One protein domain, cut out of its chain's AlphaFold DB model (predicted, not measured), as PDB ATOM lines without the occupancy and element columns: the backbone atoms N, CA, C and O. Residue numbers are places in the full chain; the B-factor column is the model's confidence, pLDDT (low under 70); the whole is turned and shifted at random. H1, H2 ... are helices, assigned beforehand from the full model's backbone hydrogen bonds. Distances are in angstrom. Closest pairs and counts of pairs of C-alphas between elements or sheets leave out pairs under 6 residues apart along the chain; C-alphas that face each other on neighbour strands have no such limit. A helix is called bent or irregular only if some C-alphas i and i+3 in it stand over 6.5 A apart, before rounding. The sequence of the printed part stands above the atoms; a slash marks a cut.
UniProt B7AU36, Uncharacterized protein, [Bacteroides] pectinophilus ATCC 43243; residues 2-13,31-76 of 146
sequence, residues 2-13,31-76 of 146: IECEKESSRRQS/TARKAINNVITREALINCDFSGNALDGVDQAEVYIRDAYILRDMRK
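This is residues 2 to 13 and 31 to 76 of the 146 residues of an uncharacterized protein of [Bacteroides] pectinophilus ATCC 43243 (UniProt B7AU36). Three helices make an elongated, open arrangement with few contacts between them: the longest, H2, meets H3 with its last residues, 45 to 47, at residues 65 to 72 of H3, while H1 comes near H2 with its first turn and then points away. H1 and H3 reach toward opposite ends of the long axis, where Ser 13 and Lys 76 are the two residues with C-alphas farthest apart, and the stretch from 48 to 60 loops back from the end of H2 to the start of H3. The printed part has 58 residues with three named helices, H1, H2 and H3 in that order along the chain, and no named strand; the class is all helix, with 45 of the 58 printed residues in the helices. By its radius of gyration of the C-alphas, 11.8 A, the whole is compact, and its C-alphas span 37 by 22 by 17 A along their three main axes.

H2, the longest helix, has 17 residues, 31 to 47, and measures 24.4 A from first to last C-alpha. It begins at the C-alpha of Thr 31, at (32.377, 15.079, 30.756), and ends at the C-alpha of Asn 47, at (45.149, 21.069, 50.662). H3 has 16 residues, 61 to 76, and measures 22.9 A from the C-alpha of Ala 61 to that of Lys 76, which lies at (55.000, 28.137, 53.110). H1 has 12 residues, 2 to 13, and measures 16.5 A from first to last C-alpha; its first C-alpha, that of Ile 2, lies at (47.163, 11.419, 37.424). None of the three helices is bent or irregular. Between H2 and H3 lie residues 48 to 60, a stretch of 13 residues with no named element.

H2 and H3 touch, with 5 pairs of C-alphas within 8 A. The closest C-alphas of the two are those of Leu 45 and Ala 68, 5.6 A apart. H2 touches H3 with residues 45 to 47 alone, and H3 touches H2 with residues 65 to 72 alone. Their lines stand at a steep tilt of 54 degrees, and they run the same way. Their centres are 16.8 A apart. H1 and H2 are close but not clearly touching, with 1 pair of C-alphas within 8 A, those of Glu 3 and Asn 38, 7.3 A apart. H1 and H2 run opposite ways at a steep tilt of 52 degrees, with their centres 14.5 A apart. H1 and H3 are apart, but only just: their closest C-alphas are 8.3 A apart. In H1, H2 and H3 every pair of backbone O of residue i and N of residue i+4 is within hydrogen-bond range.

The C-alphas of Ser 13 and Lys 76 are 39.1 A apart, and the first and last printed C-alphas, those of Ile 2 and Lys 76, are 24.2 A apart. Residues 14 to 30 are cut out and not printed; across this cut, which is also the link from H1 to H2, C-alpha 13 and C-alpha 31 are 19.4 A apart. The link from H2 to H3 is long, and the C-alphas of its residues 48 to 60 lie 4 to 11 A from the mean of all C-alphas. In the full chain of 146 residues the printed part begins at residue 2 and ends at residue 76. The mean pLDDT of the printed part is 88.2, and no printed residue is under 70. H3 has a mean pLDDT of 93, H2 of 89 and H1 of 82.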
ATOM      1  N   ILE A   2      48.152  12.019  36.497       84.44
ATOM      2  CA  ILE A   2      47.163  11.419  37.424       84.44
ATOM      3  C   ILE A   2      45.816  11.101  36.749       84.44
ATOM      4  O   ILE A   2      45.299   9.998  36.876       84.44
ATOM      5  N   GLU A   3      45.242  12.043  35.989       84.31
ATOM      6  CA  GLU A   3      43.972  11.811  35.272       84.31
ATOM      7  C   GLU A   3      44.060  10.671  34.246       84.31
ATOM      8  O   GLU A   3      43.088   9.944  34.050       84.31
ATOM      9  N   CYS A   4      45.225  10.509  33.610       83.88
ATOM     10  CA  CYS A   4      45.458   9.476  32.605       83.88
ATOM     11  C   CYS A   4      45.586   8.094  33.256       83.88
ATOM     12  O   CYS A   4      45.001   7.146  32.746       83.88
ATOM     13  N   GLU A   5      46.295   7.993  34.387       84.75
ATOM     14  CA  GLU A   5      46.398   6.759  35.184       84.75
ATOM     15  C   GLU A   5      45.011   6.302  35.642       84.75
ATOM     16  O   GLU A   5      44.576   5.210  35.295       84.75
ATOM     17  N   LYS A   6      44.237   7.200  36.268       84.31
ATOM     18  CA  LYS A   6      42.856   6.905  36.688       84.31
ATOM     19  C   LYS A   6      41.959   6.456  35.541       84.31
ATOM     20  O   LYS A   6      41.061   5.633  35.720       84.31
ATOM     21  N   GLU A   7      42.119   7.058  34.365       82.50
ATOM     22  CA  GLU A   7      41.362   6.667  33.182       82.50
ATOM     23  C   GLU A   7      41.794   5.298  32.649       82.50
ATOM     24  O   GLU A   7      40.923   4.503  32.293       82.50
ATOM     25  N   SER A   8      43.095   5.008  32.644       82.50
ATOM     26  CA  SER A   8      43.657   3.716  32.247       82.50
ATOM     27  C   SER A   8      43.175   2.594  33.165       82.50
ATOM     28  O   SER A   8      42.540   1.649  32.694       82.50
ATOM     29  N   SER A   9      43.351   2.750  34.478       82.75
ATOM     30  CA  SER A   9      42.943   1.766  35.487       82.75
ATOM     31  C   SER A   9      41.439   1.504  35.452       82.75
ATOM     32  O   SER A   9      40.990   0.368  35.586       82.75
ATOM     33  N   ARG A  10      40.631   2.537  35.169       80.94
ATOM     34  CA  ARG A  10      39.181   2.386  34.973       80.94
ATOM     35  C   ARG A  10      38.823   1.609  33.704       80.94
ATOM     36  O   ARG A  10      37.878   0.830  33.726       80.94
ATOM     37  N   ARG A  11      39.509   1.851  32.582       80.00
ATOM     38  CA  ARG A  11      39.267   1.094  31.339       80.00
ATOM     39  C   ARG A  11      39.646  -0.372  31.522       80.00
ATOM     40  O   ARG A  11      38.879  -1.248  31.134       80.00
ATOM     41  N   GLN A  12      40.771  -0.626  32.186       80.06
ATOM     42  CA  GLN A  12      41.221  -1.975  32.510       80.06
ATOM     43  C   GLN A  12      40.232  -2.701  33.433       80.06
ATOM     44  O   GLN A  12      39.870  -3.839  33.151       80.06
ATOM     45  N   SER A  13      39.734  -2.043  34.489       78.06
ATOM     46  CA  SER A  13      38.758  -2.652  35.408       78.06
ATOM     47  C   SER A  13      37.385  -2.890  34.776       78.06
ATOM     48  O   SER A  13      36.689  -3.825  35.163       78.06
ATOM     49  N   THR A  31      31.861  13.712  30.620       82.50
ATOM     50  CA  THR A  31      32.377  15.079  30.756       82.50
ATOM     51  C   THR A  31      32.193  15.602  32.175       82.50
ATOM     52  O   THR A  31      33.161  16.047  32.791       82.50
ATOM     53  N   ALA A  32      30.982  15.489  32.730       84.81
ATOM     54  CA  ALA A  32      30.704  15.905  34.103       84.81
ATOM     55  C   ALA A  32      31.544  15.103  35.105       84.81
ATOM     56  O   ALA A  32      32.175  15.676  35.990       84.81
ATOM     57  N   ARG A  33      31.632  13.782  34.920       82.19
ATOM     58  CA  ARG A  33      32.444  12.917  35.784       82.19
ATOM     59  C   ARG A  33      33.932  13.279  35.740       82.19
ATOM     60  O   ARG A  33      34.577  13.296  36.784       82.19
ATOM     61  N   LYS A  34      34.475  13.590  34.556       85.69
ATOM     62  CA  LYS A  34      35.861  14.058  34.416       85.69
ATOM     63  C   LYS A  34      36.068  15.382  35.151       85.69
ATOM     64  O   LYS A  34      37.002  15.488  35.934       85.69
ATOM     65  N   ALA A  35      35.177  16.354  34.960       88.06
ATOM     66  CA  ALA A  35      35.266  17.643  35.638       88.06
ATOM     67  C   ALA A  35      35.249  17.495  37.171       88.06
ATOM     68  O   ALA A  35      36.115  18.048  37.843       88.06
ATOM     69  N   ILE A  36      34.329  16.684  37.709       87.38
ATOM     70  CA  ILE A  36      34.234  16.395  39.149       87.38
ATOM     71  C   ILE A  36      35.538  15.773  39.666       87.38
ATOM     72  O   ILE A  36      36.116  16.264  40.632       87.38
ATOM     73  N   ASN A  37      36.047  14.738  38.992       86.50
ATOM     74  CA  ASN A  37      37.294  14.082  39.389       86.50
ATOM     75  C   ASN A  37      38.493  15.038  39.373       86.50
ATOM     76  O   ASN A  37      39.358  14.947  40.246       86.50
ATOM     77  N   ASN A  38      38.546  15.947  38.401       89.06
ATOM     78  CA  ASN A  38      39.628  16.917  38.276       89.06
ATOM     79  C   ASN A  38      39.594  17.930  39.424       89.06
ATOM     80  O   ASN A  38      40.645  18.242  39.981       89.06
ATOM     81  N   VAL A  39      38.403  18.394  39.815       91.31
ATOM     82  CA  VAL A  39      38.227  19.279  40.978       91.31
ATOM     83  C   VAL A  39      38.653  18.568  42.260       91.31
ATOM     84  O   VAL A  39      39.544  19.069  42.939       91.31
ATOM     85  N   ILE A  40      38.128  17.366  42.527       89.94
ATOM     86  CA  ILE A  40      38.472  16.577  43.725       89.94
ATOM     87  C   ILE A  40      39.986  16.351  43.814       89.94
ATOM     88  O   ILE A  40      40.604  16.596  44.845       89.94
ATOM     89  N   THR A  41      40.609  15.922  42.711       91.00
ATOM     90  CA  THR A  41      42.055  15.647  42.680       91.00
ATOM     91  C   THR A  41      42.861  16.925  42.922       91.00
ATOM     92  O   THR A  41      43.848  16.912  43.654       91.00
ATOM     93  N   ARG A  42      42.450  18.050  42.325       91.25
ATOM     94  CA  ARG A  42      43.139  19.334  42.482       91.25
ATOM     95  C   ARG A  42      43.042  19.856  43.912       91.25
ATOM     96  O   ARG A  42      44.049  20.318  44.442       91.25
ATOM     97  N   GLU A  43      41.863  19.800  44.521       93.12
ATOM     98  CA  GLU A  43      41.654  20.247  45.901       93.12
ATOM     99  C   GLU A  43      42.453  19.399  46.888       93.12
ATOM    100  O   GLU A  43      43.147  19.956  47.737       93.12
ATOM    101  N   ALA A  44      42.459  18.076  46.701       93.19
ATOM    102  CA  ALA A  44      43.266  17.163  47.503       93.19
ATOM    103  C   ALA A  44      44.763  17.508  47.447       93.19
ATOM    104  O   ALA A  44      45.422  17.603  48.481       93.19
ATOM    105  N   LEU A  45      45.297  17.781  46.250       92.94
ATOM    106  CA  LEU A  45      46.697  18.181  46.071       92.94
ATOM    107  C   LEU A  45      47.007  19.540  46.717       92.94
ATOM    108  O   LEU A  45      48.043  19.691  47.360       92.94
ATOM    109  N   ILE A  46      46.127  20.534  46.555       91.44
ATOM    110  CA  ILE A  46      46.328  21.884  47.111       91.44
ATOM    111  C   ILE A  46      46.303  21.854  48.641       91.44
ATOM    112  O   ILE A  46      47.162  22.465  49.280       91.44
ATOM    113  N   ASN A  47      45.338  21.140  49.217       92.06
ATOM    114  CA  ASN A  47      45.149  21.069  50.662       92.06
ATOM    115  C   ASN A  47      46.064  20.022  51.320       92.06
ATOM    116  O   ASN A  47      46.227  20.034  52.539       92.06
ATOM    117  N   CYS A  48      46.699  19.157  50.519       92.12
ATOM    118  CA  CYS A  48      47.371  17.938  50.977       92.12
ATOM    119  C   CYS A  48      46.447  17.063  51.837       92.12
ATOM    120  O   CYS A  48      46.883  16.482  52.829       92.12
ATOM    121  N   ASP A  49      45.171  17.000  51.453       92.75
ATOM    122  CA  ASP A  49      44.167  16.138  52.063       92.75
ATOM    123  C   ASP A  49      43.758  15.073  51.050       92.75
ATOM    124  O   ASP A  49      43.026  15.332  50.099       92.75
ATOM    125  N   PHE A  50      44.290  13.873  51.245       89.56
ATOM    126  CA  PHE A  50      44.027  12.721  50.385       89.56
ATOM    127  C   PHE A  50      42.971  11.786  50.978       89.56
ATOM    128  O   PHE A  50      42.770  10.682  50.464       89.56
ATOM    129  N   SER A  51      42.291  12.212  52.048       82.00
ATOM    130  CA  SER A  51      41.106  11.517  52.536       82.00
ATOM    131  C   SER A  51      39.985  11.616  51.487       82.00
ATOM    132  O   SER A  51      39.889  12.581  50.732       82.00
ATOM    133  N   GLY A  52      39.171  10.566  51.345       79.94
ATOM    134  CA  GLY A  52      38.086  10.546  50.350       79.94
ATOM    135  C   GLY A  52      38.466  10.020  48.961       79.94
ATOM    136  O   GLY A  52      37.876  10.437  47.966       79.94
ATOM    137  N   ASN A  53      39.413   9.077  48.875       83.69
ATOM    138  CA  ASN A  53      39.730   8.327  47.646       83.69
ATOM    139  C   ASN A  53      40.160   9.218  46.467       83.69
ATOM    140  O   ASN A  53      40.040   8.851  45.295       83.69
ATOM    141  N   ALA A  54      40.712  10.396  46.767       86.38
ATOM    142  CA  ALA A  54      41.111  11.381  45.771       86.38
ATOM    143  C   ALA A  54      42.232  10.895  44.842       86.38
ATOM    144  O   ALA A  54      42.464  11.523  43.814       86.38
ATOM    145  N   LEU A  55      42.910   9.787  45.153       88.69
ATOM    146  CA  LEU A  55      43.927   9.142  44.313       88.69
ATOM    147  C   LEU A  55      43.599   7.673  44.001       88.69
ATOM    148  O   LEU A  55      44.483   6.920  43.612       88.69
ATOM    149  N   ASP A  56      42.339   7.262  44.139       88.00
ATOM    150  CA  ASP A  56      41.937   5.902  43.778       88.00
ATOM    151  C   ASP A  56      42.163   5.629  42.280       88.00
ATOM    152  O   ASP A  56      41.918   6.496  41.430       88.00
ATOM    153  N   GLY A  57      42.678   4.437  41.972       83.31
ATOM    154  CA  GLY A  57      43.091   4.031  40.625       83.31
ATOM    155  C   GLY A  57      44.343   4.730  40.076       83.31
ATOM    156  O   GLY A  57      44.536   4.720  38.863       83.31
ATOM    157  N   VAL A  58      45.156   5.365  40.927       88.81
ATOM    158  CA  VAL A  58      46.461   5.949  40.563       88.81
ATOM    159  C   VAL A  58      47.569   4.988  40.980       88.81
ATOM    160  O   VAL A  58      47.668   4.644  42.156       88.81
ATOM    161  N   ASP A  59      48.429   4.596  40.043       87.62
ATOM    162  CA  ASP A  59      49.446   3.568  40.286       87.62
ATOM    163  C   ASP A  59      50.583   4.105  41.164       87.62
ATOM    164  O   ASP A  59      51.083   3.419  42.054       87.62
ATOM    165  N   GLN A  60      50.976   5.365  40.951       88.19
ATOM    166  CA  GLN A  60      52.060   6.022  41.692       88.19
ATOM    167  C   GLN A  60      51.547   7.021  42.739       88.19
ATOM    168  O   GLN A  60      52.146   8.078  42.948       88.19
ATOM    169  N   ALA A  61      50.435   6.705  43.415       90.38
ATOM    170  CA  ALA A  61      49.784   7.604  44.372       90.38
ATOM    171  C   ALA A  61      50.756   8.187  45.420       90.38
ATOM    172  O   ALA A  61      50.735   9.390  45.672       90.38
ATOM    173  N   GLU A  62      51.660   7.372  45.970       90.31
ATOM    174  CA  GLU A  62      52.646   7.806  46.972       90.31
ATOM    175  C   GLU A  62      53.598   8.902  46.468       90.31
ATOM    176  O   GLU A  62      53.952   9.811  47.222       90.31
ATOM    177  N   VAL A  63      53.992   8.853  45.189       93.00
ATOM    178  CA  VAL A  63      54.860   9.868  44.574       93.00
ATOM    179  C   VAL A  63      54.133  11.206  44.543       93.00
ATOM    180  O   VAL A  63      54.667  12.208  45.011       93.00
ATOM    181  N   TYR A  64      52.882  11.206  44.083       91.94
ATOM    182  CA  TYR A  64      52.071  12.418  44.013       91.94
ATOM    183  C   TYR A  64      51.749  12.997  45.391       91.94
ATOM    184  O   TYR A  64      51.747  14.217  45.551       91.94
ATOM    185  N   ILE A  65      51.520  12.143  46.392       92.88
ATOM    186  CA  ILE A  65      51.326  12.571  47.781       92.88
ATOM    187  C   ILE A  65      52.585  13.275  48.292       92.88
ATOM    188  O   ILE A  65      52.503  14.395  48.800       92.88
ATOM    189  N   ARG A  66      53.758  12.649  48.133       94.06
ATOM    190  CA  ARG A  66      55.037  13.229  48.559       94.06
ATOM    191  C   ARG A  66      55.300  14.568  47.874       94.06
ATOM    192  O   ARG A  66      55.642  15.538  48.547       94.06
ATOM    193  N   ASP A  67      55.110  14.633  46.564       94.19
ATOM    194  CA  ASP A  67      55.350  15.848  45.788       94.19
ATOM    195  C   ASP A  67      54.385  16.973  46.189       94.19
ATOM    196  O   ASP A  67      54.792  18.130  46.299       94.19
ATOM    197  N   ALA A  68      53.123  16.652  46.492       94.12
ATOM    198  CA  ALA A  68      52.163  17.628  46.999       94.12
ATOM    199  C   ALA A  68      52.599  18.215  48.350       94.12
ATOM    200  O   ALA A  68      52.560  19.436  48.530       94.12
ATOM    201  N   TYR A  69      53.082  17.373  49.271       94.62
ATOM    202  CA  TYR A  69      53.634  17.831  50.547       94.62
ATOM    203  C   TYR A  69      54.846  18.750  50.355       94.62
ATOM    204  O   TYR A  69      54.892  19.823  50.960       94.62
ATOM    205  N   ILE A  70      55.771  18.389  49.461       94.88
ATOM    206  CA  ILE A  70      56.920  19.235  49.107       94.88
ATOM    207  C   ILE A  70      56.439  20.592  48.581       94.88
ATOM    208  O   ILE A  70      56.891  21.632  49.053       94.88
ATOM    209  N   LEU A  71      55.478  20.613  47.653       94.81
ATOM    210  CA  LEU A  71      54.928  21.856  47.103       94.81
ATOM    211  C   LEU A  71      54.225  22.714  48.162       94.81
ATOM    212  O   LEU A  71      54.288  23.945  48.099       94.81
ATOM    213  N   ARG A  72      53.550  22.093  49.135       93.38
ATOM    214  CA  ARG A  72      52.938  22.800  50.265       93.38
ATOM    215  C   ARG A  72      53.996  23.475  51.126       93.38
ATOM    216  O   ARG A  72      53.830  24.644  51.475       93.38
ATOM    217  N   ASP A  73      55.069  22.767  51.446       91.69
ATOM    218  CA  ASP A  73      56.141  23.299  52.283       91.69
ATOM    219  C   ASP A  73      56.924  24.391  51.536       91.69
ATOM    220  O   ASP A  73      57.083  25.490  52.063       91.69
ATOM    221  N   MET A  74      57.226  24.196  50.246       92.25
ATOM    222  CA  MET A  74      57.792  25.244  49.383       92.25
ATOM    223  C   MET A  74      56.919  26.504  49.336       92.25
ATOM    224  O   MET A  74      57.435  27.620  49.320       92.25
ATOM    225  N   ARG A  75      55.586  26.357  49.318       93.12
ATOM    226  CA  ARG A  75      54.659  27.498  49.335       93.12
ATOM    227  C   ARG A  75      54.705  28.245  50.665       93.12
ATOM    228  O   ARG A  75      54.651  29.473  50.665       93.12
ATOM    229  N   LYS A  76      54.813  27.528  51.787       90.44
ATOM    230  CA  LYS A  76      55.000  28.137  53.110       90.44
ATOM    231  C   LYS A  76      56.322  28.896  53.175       90.44
ATOM    232  O   LYS A  76      56.310  30.062  53.563       90.44
TER     233      LYS A  76